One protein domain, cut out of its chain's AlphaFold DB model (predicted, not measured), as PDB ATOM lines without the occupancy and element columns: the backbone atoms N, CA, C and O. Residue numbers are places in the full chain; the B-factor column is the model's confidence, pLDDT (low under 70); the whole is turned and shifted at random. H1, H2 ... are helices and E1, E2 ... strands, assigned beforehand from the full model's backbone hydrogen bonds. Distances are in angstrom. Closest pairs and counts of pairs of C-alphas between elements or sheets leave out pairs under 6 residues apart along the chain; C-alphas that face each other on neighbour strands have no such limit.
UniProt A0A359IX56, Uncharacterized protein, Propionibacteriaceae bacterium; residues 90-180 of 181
ATOM      1  N   TYR A  90      24.897   8.740  20.942       65.75
ATOM      2  CA  TYR A  90      25.848   7.679  21.246       65.75
ATOM      3  C   TYR A  90      27.214   8.207  21.632       65.75
ATOM      4  O   TYR A  90      27.832   7.704  22.561       65.75
ATOM      5  N   ASP A  91      27.663   9.213  20.896       67.38
ATOM      6  CA  ASP A  91      28.950   9.850  21.086       67.38
ATOM      7  C   ASP A  91      28.836  11.309  20.648       67.38
ATOM      8  O   ASP A  91      28.047  11.635  19.752       67.38
ATOM      9  N   SER A  92      29.589  12.191  21.299       70.94
ATOM     10  CA  SER A  92      29.717  13.582  20.887       70.94
ATOM     11  C   SER A  92      31.117  14.091  21.170       70.94
ATOM     12  O   SER A  92      31.637  13.900  22.268       70.94
ATOM     13  N   GLY A  93      31.684  14.812  20.215       69.81
ATOM     14  CA  GLY A  93      33.009  15.396  20.325       69.81
ATOM     15  C   GLY A  93      33.017  16.831  19.832       69.81
ATOM     16  O   GLY A  93      32.324  17.180  18.874       69.81
ATOM     17  N   THR A  94      33.834  17.661  20.471       71.69
ATOM     18  CA  THR A  94      34.119  19.008  19.983       71.69
ATOM     19  C   THR A  94      35.450  18.990  19.243       71.69
ATOM     20  O   THR A  94      36.486  18.674  19.828       71.69
ATOM     21  N   TYR A  95      35.434  19.349  17.966       66.94
ATOM     22  CA  TYR A  95      36.602  19.344  17.091       66.94
ATOM     23  C   TYR A  95      37.033  20.773  16.810       66.94
ATOM     24  O   TYR A  95      36.206  21.630  16.525       66.94
ATOM     25  N   ARG A  96      38.334  21.044  16.875       61.59
ATOM     26  CA  ARG A  96      38.871  22.362  16.527       61.59
ATOM     27  C   ARG A  96      39.120  22.447  15.024       61.59
ATOM     28  O   ARG A  96      39.879  21.642  14.491       61.59
ATOM     29  N   ALA A  97      38.542  23.449  14.370       57.31
ATOM     30  CA  ALA A  97      39.015  23.923  13.074       57.31
ATOM     31  C   ALA A  97      39.922  25.134  13.303       57.31
ATOM     32  O   ALA A  97      39.453  26.217  13.632       57.31
ATOM     33  N   GLY A  98      41.233  24.965  13.137       57.81
ATOM     34  CA  GLY A  98      42.171  26.090  13.151       57.81
ATOM     35  C   GLY A  98      42.108  26.980  14.407       57.81
ATOM     36  O   GLY A  98      41.959  26.494  15.532       57.81
ATOM     37  N   SER A  99      42.284  28.294  14.216       53.22
ATOM     38  CA  SER A  99      42.500  29.307  15.263       53.22
ATOM     39  C   SER A  99      41.249  29.633  16.094       53.22
ATOM     40  O   SER A  99      40.749  30.756  16.079       53.22
ATOM     41  N   GLY A 100      40.774  28.658  16.869       55.31
ATOM     42  CA  GLY A 100      39.745  28.854  17.892       55.31
ATOM     43  C   GLY A 100      38.315  28.567  17.448       55.31
ATOM     44  O   GLY A 100      37.397  28.825  18.226       55.31
ATOM     45  N   ASP A 101      38.112  28.014  16.255       64.69
ATOM     46  CA  ASP A 101      36.784  27.611  15.820       64.69
ATOM     47  C   ASP A 101      36.500  26.152  16.200       64.69
ATOM     48  O   ASP A 101      37.395  25.303  16.211       64.69
ATOM     49  N   LEU A 102      35.249  25.873  16.569       69.69
ATOM     50  CA  LEU A 102      34.815  24.588  17.107       69.69
ATOM     51  C   LEU A 102      33.649  24.043  16.281       69.69
ATOM     52  O   LEU A 102      32.646  24.731  16.086       69.69
ATOM     53  N   TYR A 103      33.775  22.791  15.860       74.06
ATOM     54  CA  TYR A 103      32.666  21.962  15.422       74.06
ATOM     55  C   TYR A 103      32.188  21.121  16.587       74.06
ATOM     56  O   TYR A 103      33.002  20.580  17.337       74.06
ATOM     57  N   GLN A 104      30.882  20.947  16.699       82.44
ATOM     58  CA  GLN A 104      30.320  19.941  17.583       82.44
ATOM     59  C   GLN A 104      29.802  18.800  16.722       82.44
ATOM     60  O   GLN A 104      28.873  18.991  15.948       82.44
ATOM     61  N   ALA A 105      30.421  17.626  16.822       83.06
ATOM     62  CA  ALA A 105      29.918  16.431  16.166       83.06
ATOM     63  C   ALA A 105      29.218  15.530  17.175       83.06
ATOM     64  O   ALA A 105      29.643  15.418  18.323       83.06
ATOM     65  N   SER A 106      28.158  14.864  16.740       83.44
ATOM     66  CA  SER A 106      27.443  13.864  17.517       83.44
ATOM     67  C   SER A 106      26.944  12.741  16.621       83.44
ATOM     68  O   SER A 106      26.642  12.957  15.447       83.44
ATOM     69  N   ILE A 107      26.847  11.531  17.164       83.62
ATOM     70  CA  ILE A 107      26.245  10.391  16.474       83.62
ATOM     71  C   ILE A 107      24.922  10.067  17.153       83.62
ATOM     72  O   ILE A 107      24.878   9.762  18.342       83.62
ATOM     73  N   VAL A 108      23.828  10.141  16.403       82.00
ATOM     74  CA  VAL A 108      22.466   9.971  16.913       82.00
ATOM     75  C   VAL A 108      21.923   8.607  16.501       82.00
ATOM     76  O   VAL A 108      21.831   8.299  15.310       82.00
ATOM     77  N   LYS A 109      21.516   7.801  17.487       79.38
ATOM     78  CA  LYS A 109      20.840   6.518  17.273       79.38
ATOM     79  C   LYS A 109      19.489   6.717  16.615       79.38
ATOM     80  O   LYS A 109      18.717   7.548  17.088       79.38
ATOM     81  N   LYS A 110      19.156   5.864  15.637       73.75
ATOM     82  CA  LYS A 110      17.815   5.822  15.023       73.75
ATOM     83  C   LYS A 110      17.347   7.225  14.621       73.75
ATOM     84  O   LYS A 110      16.215   7.620  14.897       73.75
ATOM     85  N   ALA A 111      18.265   8.002  14.056       74.81
ATOM     86  CA  ALA A 111      17.963   9.356  13.645       74.81
ATOM     87  C   ALA A 111      16.953   9.326  12.495       74.81
ATOM     88  O   ALA A 111      17.013   8.455  11.627       74.81
ATOM     89  N   THR A 112      16.046  10.301  12.477       81.25
ATOM     90  CA  THR A 112      15.224  10.568  11.296       81.25
ATOM     91  C   THR A 112      16.131  10.804  10.093       81.25
ATOM     92  O   THR A 112      17.178  11.441  10.233       81.25
ATOM     93  N   ASP A 113      15.710  10.317   8.924       85.81
ATOM     94  CA  ASP A 113      16.447  10.508   7.680       85.81
ATOM     95  C   ASP A 113      16.755  12.009   7.459       85.81
ATOM     96  O   ASP A 113      15.825  12.825   7.366       85.81
ATOM     97  N   PRO A 114      18.042  12.403   7.397       87.69
ATOM     98  CA  PRO A 114      18.434  13.791   7.195       87.69
ATOM     99  C   PRO A 114      17.937  14.369   5.863       87.69
ATOM    100  O   PRO A 114      17.737  15.581   5.782       87.69
ATOM    101  N   ALA A 115      17.650  13.537   4.854       90.81
ATOM    102  CA  ALA A 115      17.047  13.991   3.602       90.81
ATOM    103  C   ALA A 115      15.636  14.571   3.814       90.81
ATOM    104  O   ALA A 115      15.255  15.542   3.159       90.81
ATOM    105  N   VAL A 116      14.870  14.041   4.775       90.12
ATOM    106  CA  VAL A 116      13.526  14.542   5.116       90.12
ATOM    107  C   VAL A 116      13.613  15.912   5.796       90.12
ATOM    108  O   VAL A 116      12.871  16.840   5.460       90.12
ATOM    109  N   ALA A 117      14.563  16.075   6.722       87.81
ATOM    110  CA  ALA A 117      14.844  17.369   7.346       87.81
ATOM    111  C   ALA A 117      15.342  18.406   6.319       87.81
ATOM    112  O   ALA A 117      14.960  19.573   6.363       87.81
ATOM    113  N   PHE A 118      16.144  17.980   5.345       91.94
ATOM    114  CA  PHE A 118      16.606  18.830   4.249       91.94
ATOM    115  C   PHE A 118      15.486  19.257   3.292       91.94
ATOM    116  O   PHE A 118      15.433  20.414   2.869       91.94
ATOM    117  N   ALA A 119      14.577  18.341   2.954       91.31
ATOM    118  CA  ALA A 119      13.447  18.621   2.072       91.31
ATOM    119  C   ALA A 119      12.459  19.624   2.692       91.31
ATOM    120  O   ALA A 119      11.855  20.412   1.967       91.31
ATOM    121  N   SER A 120      12.328  19.610   4.022       89.75
ATOM    122  CA  SER A 120      11.482  20.535   4.788       89.75
ATOM    123  C   SER A 120      12.151  21.880   5.101       89.75
ATOM    124  O   SER A 120      11.454  22.851   5.393       89.75
ATOM    125  N   ALA A 121      13.481  21.970   5.014       88.06
ATOM    126  CA  ALA A 121      14.212  23.219   5.189       88.06
ATOM    127  C   ALA A 121      14.042  24.164   3.986       88.06
ATOM    128  O   ALA A 121      13.889  23.740   2.836       88.06
ATOM    129  N   ALA A 122      14.115  25.474   4.242       90.00
ATOM    130  CA  ALA A 122      14.026  26.480   3.190       90.00
ATOM    131  C   ALA A 122      15.179  26.338   2.182       90.00
ATOM    132  O   ALA A 122      16.330  26.102   2.549       90.00
ATOM    133  N   ALA A 123      14.885  26.538   0.894       87.94
ATOM    134  CA  ALA A 123      15.874  26.376  -0.173       87.94
ATOM    135  C   ALA A 123      17.088  27.315  -0.043       87.94
ATOM    136  O   ALA A 123      18.169  26.986  -0.517       87.94
ATOM    137  N   THR A 124      16.915  28.458   0.619       87.75
ATOM    138  CA  THR A 124      17.962  29.459   0.865       87.75
ATOM    139  C   THR A 124      18.860  29.137   2.058       87.75
ATOM    140  O   THR A 124      19.879  29.799   2.229       87.75
ATOM    141  N   THR A 125      18.493  28.156   2.889       91.25
ATOM    142  CA  THR A 125      19.214  27.795   4.121       91.25
ATOM    143  C   THR A 125      19.663  26.339   4.131       91.25
ATOM    144  O   THR A 125      19.960  25.774   5.188       91.25
ATOM    145  N   ARG A 126      19.714  25.715   2.954       91.81
ATOM    146  CA  ARG A 126      20.093  24.316   2.788       91.81
ATOM    147  C   ARG A 126      21.261  24.176   1.817       91.81
ATOM    148  O   ARG A 126      21.333  24.882   0.816       91.81
ATOM    149  N   PHE A 127      22.163  23.251   2.114       93.25
ATOM    150  CA  PHE A 127      23.318  22.913   1.282       93.25
ATOM    151  C   PHE A 127      23.504  21.395   1.267       93.25
ATOM    152  O   PHE A 127      23.333  20.749   2.296       93.25
ATOM    153  N   GLN A 128      23.833  20.819   0.114       92.88
ATOM    154  CA  GLN A 128      24.040  19.379  -0.024       92.88
ATOM    155  C   GLN A 128      25.386  19.112  -0.692       92.88
ATOM    156  O   GLN A 128      25.722  19.743  -1.695       92.88
ATOM    157  N   LEU A 129      26.121  18.140  -0.156       90.81
ATOM    158  CA  LEU A 129      27.359  17.634  -0.736       90.81
ATOM    159  C   LEU A 129      27.329  16.105  -0.702       90.81
ATOM    160  O   LEU A 129      27.438  15.495   0.361       90.81
ATOM    161  N   GLY A 130      27.143  15.479  -1.866       89.50
ATOM    162  CA  GLY A 130      26.955  14.029  -1.953       89.50
ATOM    163  C   GLY A 130      25.780  13.563  -1.084       89.50
ATOM    164  O   GLY A 130      24.650  14.022  -1.264       89.50
ATOM    165  N   SER A 131      26.068  12.678  -0.126       90.00
ATOM    166  CA  SER A 131      25.095  12.131   0.834       90.00
ATOM    167  C   SER A 131      24.979  12.936   2.138       90.00
ATOM    168  O   SER A 131      24.260  12.522   3.046       90.00
ATOM    169  N   VAL A 132      25.693  14.061   2.260       92.50
ATOM    170  CA  VAL A 132      25.615  14.955   3.421       92.50
ATOM    171  C   VAL A 132      24.605  16.066   3.157       92.50
ATOM    172  O   VAL A 132      24.701  16.788   2.162       92.50
ATOM    173  N   TYR A 133      23.679  16.240   4.094       94.44
ATOM    174  CA  TYR A 133      22.635  17.254   4.052       94.44
ATOM    175  C   TYR A 133      22.844  18.288   5.151       94.44
ATOM    176  O   TYR A 133      22.848  17.949   6.333       94.44
ATOM    177  N   CYS A 134      22.977  19.553   4.771       93.44
ATOM    178  CA  CYS A 134      23.160  20.664   5.691       93.44
ATOM    179  C   CYS A 134      21.938  21.580   5.694       93.44
ATOM    180  O   CYS A 134      21.439  21.967   4.636       93.44
ATOM    181  N   ILE A 135      21.474  21.943   6.888       93.62
ATOM    182  CA  ILE A 135      20.325  22.827   7.117       93.62
ATOM    183  C   ILE A 135      20.711  23.979   8.047       93.62
ATOM    184  O   ILE A 135      21.667  23.875   8.813       93.62
ATOM    185  N   GLY A 136      19.975  25.090   7.988       90.44
ATOM    186  CA  GLY A 136      20.291  26.283   8.782       90.44
ATOM    187  C   GLY A 136      21.560  27.004   8.318       90.44
ATOM    188  O   GLY A 136      22.149  27.765   9.082       90.44
ATOM    189  N   VAL A 137      21.982  26.762   7.076       89.94
ATOM    190  CA  VAL A 137      23.110  27.451   6.447       89.94
ATOM    191  C   VAL A 137      22.728  28.912   6.213       89.94
ATOM    192  O   VAL A 137      21.596  29.211   5.831       89.94
ATOM    193  N   SER A 138      23.651  29.844   6.445       87.31
ATOM    194  CA  SER A 138      23.417  31.256   6.139       87.31
ATOM    195  C   SER A 138      23.231  31.483   4.635       87.31
ATOM    196  O   SER A 138      23.703  30.710   3.802       87.31
ATOM    197  N   THR A 139      22.651  32.623   4.258       84.19
ATOM    198  CA  THR A 139      22.558  33.049   2.847       84.19
ATOM    199  C   THR A 139      23.923  33.221   2.172       84.19
ATOM    200  O   THR A 139      24.019  33.219   0.950       84.19
ATOM    201  N   THR A 140      24.987  33.357   2.966       83.75
ATOM    202  CA  THR A 140      26.381  33.433   2.517       83.75
ATOM    203  C   THR A 140      27.071  32.067   2.446       83.75
ATOM    204  O   THR A 140      28.279  32.016   2.222       83.75
ATOM    205  N   GLY A 141      26.338  30.966   2.644       82.31
ATOM    206  CA  GLY A 141      26.872  29.607   2.561       82.31
ATOM    207  C   GLY A 141      27.727  29.206   3.762       82.31
ATOM    208  O   GLY A 141      28.660  28.419   3.608       82.31
ATOM    209  N   LYS A 142      27.465  29.771   4.948       86.25
ATOM    210  CA  LYS A 142      28.261  29.542   6.161       86.25
ATOM    211  C   LYS A 142      27.438  28.996   7.321       86.25
ATOM    212  O   LYS A 142      26.277  29.356   7.500       86.25
ATOM    213  N   GLY A 143      28.093  28.192   8.152       84.69
ATOM    214  CA  GLY A 143      27.514  27.539   9.317       84.69
ATOM    215  C   GLY A 143      26.374  26.586   8.981       84.69
ATOM    216  O   GLY A 143      26.150  26.230   7.825       84.69
ATOM    217  N   GLY A 144      25.662  26.191  10.029       89.44
ATOM    218  CA  GLY A 144      24.522  25.290   9.956       89.44
ATOM    219  C   GLY A 144      24.832  23.927  10.561       89.44
ATOM    220  O   GLY A 144      25.867  23.720  11.195       89.44
ATOM    221  N   THR A 145      23.908  23.004  10.348       92.00
ATOM    222  CA  THR A 145      23.972  21.634  10.853       92.00
ATOM    223  C   THR A 145      24.029  20.690   9.668       92.00
ATOM    224  O   THR A 145      23.049  20.571   8.931       92.00
ATOM    225  N   CYS A 146      25.157  20.009   9.483       92.12
ATOM    226  CA  CYS A 146      25.331  18.977   8.467       92.12
ATOM    227  C   CYS A 146      25.072  17.595   9.056       92.12
ATOM    228  O   CYS A 146      25.471  17.298  10.176       92.12
ATOM    229  N   SER A 147      24.372  16.751   8.308       92.69
ATOM    230  CA  SER A 147      23.944  15.430   8.752       92.69
ATOM    231  C   SER A 147      24.106  14.401   7.638       92.69
ATOM    232  O   SER A 147      23.796  14.689   6.483       92.69
ATOM    233  N   ILE A 148      24.529  13.187   7.978       92.50
ATOM    234  CA  ILE A 148      24.576  12.044   7.056       92.50
ATOM    235  C   ILE A 148      24.079  10.786   7.756       92.50
ATOM    236  O   ILE A 148      24.401  10.543   8.921       92.50
ATOM    237  N   LEU A 149      23.272  10.004   7.042       90.88
ATOM    238  CA  LEU A 149      22.779   8.716   7.511       90.88
ATOM    239  C   LEU A 149      23.842   7.641   7.264       90.88
ATOM    240  O   LEU A 149      24.340   7.502   6.148       90.88
ATOM    241  N   LEU A 150      24.184   6.896   8.307       86.00
ATOM    242  CA  LEU A 150      25.052   5.726   8.244       86.00
ATOM    243  C   LEU A 150      24.229   4.486   7.883       86.00
ATOM    244  O   LEU A 150      23.046   4.394   8.215       86.00
ATOM    245  N   GLU A 151      24.880   3.478   7.307       82.38
ATOM    246  CA  GLU A 151      24.251   2.185   6.983       82.38
ATOM    247  C   GLU A 151      23.686   1.467   8.220       82.38
ATOM    248  O   GLU A 151      22.727   0.706   8.131       82.38
ATOM    249  N   THR A 152      24.223   1.769   9.405       77.38
ATOM    250  CA  THR A 152      23.738   1.258  10.695       77.38
ATOM    251  C   THR A 152      22.379   1.835  11.121       77.38
ATOM    252  O   THR A 152      21.841   1.439  12.156       77.38
ATOM    253  N   GLY A 153      21.824   2.801  10.376       78.44
ATOM    254  CA  GLY A 153      20.593   3.520  10.723       78.44
ATOM    255  C   GLY A 153      20.781   4.618  11.780       78.44
ATOM    256  O   GLY A 153      19.806   5.132  12.331       78.44
ATOM    257  N   SER A 154      22.028   4.971  12.096       83.25
ATOM    258  CA  SER A 154      22.377   6.137  12.923       83.25
ATOM    259  C   SER A 154      22.749   7.318  12.029       83.25
ATOM    260  O   SER A 154      23.151   7.107  10.891       83.25
ATOM    261  N   ALA A 155      22.645   8.555  12.516       87.06
ATOM    262  CA  ALA A 155      23.115   9.719  11.761       87.06
ATOM    263  C   ALA A 155      24.271  10.411  12.466       87.06
ATOM    264  O   ALA A 155      24.213  10.666  13.669       87.06
ATOM    265  N   VAL A 156      25.292  10.765  11.695       87.81
ATOM    266  CA  VAL A 156      26.333  11.692  12.131       87.81
ATOM    267  C   VAL A 156      25.808  13.096  11.905       87.81
ATOM    268  O   VAL A 156      25.384  13.417  10.798       87.81
ATOM    269  N   LYS A 157      25.842  13.923  12.944       90.62
ATOM    270  CA  LYS A 157      25.499  15.339  12.901       90.62
ATOM    271  C   LYS A 157      26.711  16.167  13.275       90.62
ATOM    272  O   LYS A 157      27.363  15.863  14.268       90.62
ATOM    273  N   VAL A 158      26.984  17.212  12.510       88.56
ATOM    274  CA  VAL A 158      28.018  18.194  12.814       88.56
ATOM    275  C   VAL A 158      27.419  19.588  12.745       88.56
ATOM    276  O   VAL A 158      26.927  20.017  11.702       88.56
ATOM    277  N   ASP A 159      27.504  20.299  13.858       89.12
ATOM    278  CA  ASP A 159      27.119  21.692  13.985       89.12
ATOM    279  C   ASP A 159      28.344  22.588  13.805       89.12
ATOM    280  O   ASP A 159      29.365  22.444  14.490       89.12
ATOM    281  N   GLY A 160      28.238  23.518  12.857       83.81
ATOM    282  CA  GLY A 160      29.263  24.503  12.547       83.81
ATOM    283  C   GLY A 160      28.747  25.926  12.714       83.81
ATOM    284  O   GLY A 160      27.646  26.277  12.286       83.81
ATOM    285  N   SER A 161      29.578  26.786  13.304       82.19
ATOM    286  CA  SER A 161      29.297  28.222  13.367       82.19
ATOM    287  C   SER A 161      29.382  28.885  11.984       82.19
ATOM    288  O   SER A 161      29.983  28.351  11.051       82.19
ATOM    289  N   THR A 162      28.872  30.113  11.862       80.75
ATOM    290  CA  THR A 162      28.962  30.942  10.640       80.75
ATOM    291  C   THR A 162      30.390  31.343  10.251       80.75
ATOM    292  O   THR A 162      30.584  32.035   9.249       80.75
ATOM    293  N   ARG A 163      31.403  30.926  11.016       77.69
ATOM    294  CA  ARG A 163      32.814  31.065  10.641       77.69
ATOM    295  C   ARG A 163      33.250  30.016   9.618       77.69
ATOM    296  O   ARG A 163      34.148  30.297   8.831       77.69
ATOM    297  N   HIS A 164      32.572  28.872   9.570       77.75
ATOM    298  CA  HIS A 164      32.858  27.788   8.632       77.75
ATOM    299  C   HIS A 164      31.981  27.876   7.399       77.75
ATOM    300  O   HIS A 164      30.811  28.246   7.496       77.75
ATOM    301  N   THR A 165      32.518  27.505   6.242       85.38
ATOM    302  CA  THR A 165      31.669  27.308   5.069       85.38
ATOM    303  C   THR A 165      30.855  26.025   5.240       85.38
ATOM    304  O   THR A 165      31.308  25.060   5.861       85.38
ATOM    305  N   ALA A 166      29.644  25.994   4.688       86.12
ATOM    306  CA  ALA A 166      28.827  24.784   4.672       86.12
ATOM    307  C   ALA A 166      29.505  23.651   3.886       86.12
ATOM    308  O   ALA A 166      29.294  22.480   4.187       86.12
ATOM    309  N   GLN A 167      30.361  23.999   2.921       87.50
ATOM    310  CA  GLN A 167      31.158  23.042   2.166       87.50
ATOM    311  C   GLN A 167      32.218  22.357   3.038       87.50
ATOM    312  O   GLN A 167      32.303  21.130   3.014       87.50
ATOM    313  N   ASP A 168      32.968  23.114   3.846       84.50
ATOM    314  CA  ASP A 168      33.955  22.548   4.780       84.50
ATOM    315  C   ASP A 168      33.277  21.671   5.836       84.50
ATOM    316  O   ASP A 168      33.741  20.571   6.142       84.50
ATOM    317  N   LEU A 169      32.138  22.139   6.356       85.25
ATOM    318  CA  LEU A 169      31.342  21.405   7.333       85.25
ATOM    319  C   LEU A 169      30.823  20.082   6.751       85.25
ATOM    320  O   LEU A 169      30.882  19.040   7.410       85.25
ATOM    321  N   ALA A 170      30.358  20.098   5.502       88.88
ATOM    322  CA  ALA A 170      29.882  18.900   4.829       88.88
ATOM    323  C   ALA A 170      31.018  17.906   4.547       88.88
ATOM    324  O   ALA A 170      30.867  16.714   4.817       88.88
ATOM    325  N   ALA A 171      32.175  18.387   4.083       87.38
ATOM    326  CA  ALA A 171      33.352  17.552   3.853       87.38
ATOM    327  C   ALA A 171      33.834  16.880   5.150       87.38
ATOM    328  O   ALA A 171      34.104  15.679   5.163       87.38
ATOM    329  N   PHE A 172      33.865  17.624   6.258       84.12
ATOM    330  CA  PHE A 172      34.189  17.079   7.576       84.12
ATOM    331  C   PHE A 172      33.190  16.012   8.032       84.12
ATOM    332  O   PHE A 172      33.583  14.940   8.489       84.12
ATOM    333  N   THR A 173      31.894  16.282   7.869       88.06
ATOM    334  CA  THR A 173      30.826  15.331   8.216       88.06
ATOM    335  C   THR A 173      30.992  14.022   7.442       88.06
ATOM    336  O   THR A 173      30.853  12.942   8.014       88.06
ATOM    337  N   GLN A 174      31.344  14.100   6.156       88.38
ATOM    338  CA  GLN A 174      31.595  12.927   5.323       88.38
ATOM    339  C   GLN A 174      32.835  12.143   5.775       88.38
ATOM    340  O   GLN A 174      32.792  10.916   5.841       88.38
ATOM    341  N   GLN A 175      33.921  12.836   6.131       84.31
ATOM    342  CA  GLN A 175      35.125  12.202   6.676       84.31
ATOM    343  C   GLN A 175      34.831  11.473   7.990       84.31
ATOM    344  O   GLN A 175      35.213  10.314   8.141       84.31
ATOM    345  N   LEU A 176      34.094  12.106   8.909       80.88
ATOM    346  CA  LEU A 176      33.695  11.489  10.175       80.88
ATOM    347  C   LEU A 176      32.814  10.260   9.942       80.88
ATOM    348  O   LEU A 176      33.058   9.220  10.543       80.88
ATOM    349  N   ALA A 177      31.856  10.341   9.019       84.19
ATOM    350  CA  ALA A 177      31.033   9.196   8.647       84.19
ATOM    351  C   ALA A 177      31.859   8.026   8.096       84.19
ATOM    352  O   ALA A 177      31.607   6.887   8.464       84.19
ATOM    353  N   SER A 178      32.878   8.301   7.274       83.19
ATOM    354  CA  SER A 178      33.762   7.259   6.731       83.19
ATOM    355  C   SER A 178      34.712   6.635   7.763       83.19
ATOM    356  O   SER A 178      35.212   5.532   7.551       83.19
ATOM    357  N   ALA A 179      34.978   7.331   8.872       77.25
ATOM    358  CA  ALA A 179      35.853   6.858   9.943       77.25
ATOM    359  C   ALA A 179      35.126   5.968  10.973       77.25
ATOM    360  O   ALA A 179      35.777   5.267  11.754       77.25
ATOM    361  N   ILE A 180      33.790   5.998  10.979       75.81
ATOM    362  CA  ILE A 180      32.941   5.180  11.849       75.81
ATOM    363  C   ILE A 180      32.774   3.796  11.217       75.81
ATOM    364  O   ILE A 180      32.408   3.686  10.048       75.81
TER     365      ILE A 180
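What this domain is: This is residues 90 to 180 of the 181 residues of an uncharacterized protein of Propionibacteriaceae bacterium (UniProt A0A359IX56). One twisted sheet of six strands curls round the longer helix, H2, while the short helix H1 packs on its other face, over E4. The 91 printed residues hold two named helices and six named strands, along the chain E1 E2 H1 E3 E4 E5 E6 H2. The antiparallel sheet runs E1 E2 E6 E5 E4 E3; the class is mixed, helices and strands. The whole is compact, with a radius of gyration of the C-alphas of 12.0 A and spans of 32 by 30 by 18 A.

Where its parts are: Find C-alpha 90 at (25.848, 7.679, 21.246), where E1, residues 90 to 97, begins its 22.5 A. Next come E2, 101 to 108, 22.7 A; H1, 114 to 120, 10.0 A; E3, 126 to 129, 10.5 A; E4, 132 to 135, 10.2 A; and E5, 142 to 149, 21.6 A. E6, 155 to 165, measures 20.7 A and bends by 121 degrees at residue 162. H2, 166 to 179, runs 20.0 A to C-alpha 179 at (35.853, 6.858, 9.943).

How they stand to each other: In the hairpin E1 and E2, look for N 93 and O 105, 2.8 A apart. E2 neighbours E6 with N 106 and O 157 at 2.8 A. E3 to E6 form a meander, each strand the antiparallel neighbour of the one before: see N 127 and O 134, 2.9 A, N 135 and O 145, 2.9 A, and N 146 and O 158, 2.8 A. H2 touches E5, closest at C-alphas 142 and 166, 5.0 A. H1, on the opposite face, touches E4, closest at C-alphas 118 and 135, 6.2 A; three layers result. In H1 and H2 every O i to N i+4 pair is within hydrogen-bond range.

The domain as a whole: The farthest C-alphas, Ser 99 and Gly 153, are 34.1 A apart. The printed part has no cut and no long link. Confidence is under 70 at residues 90 to 91, 93 and 95 to 102.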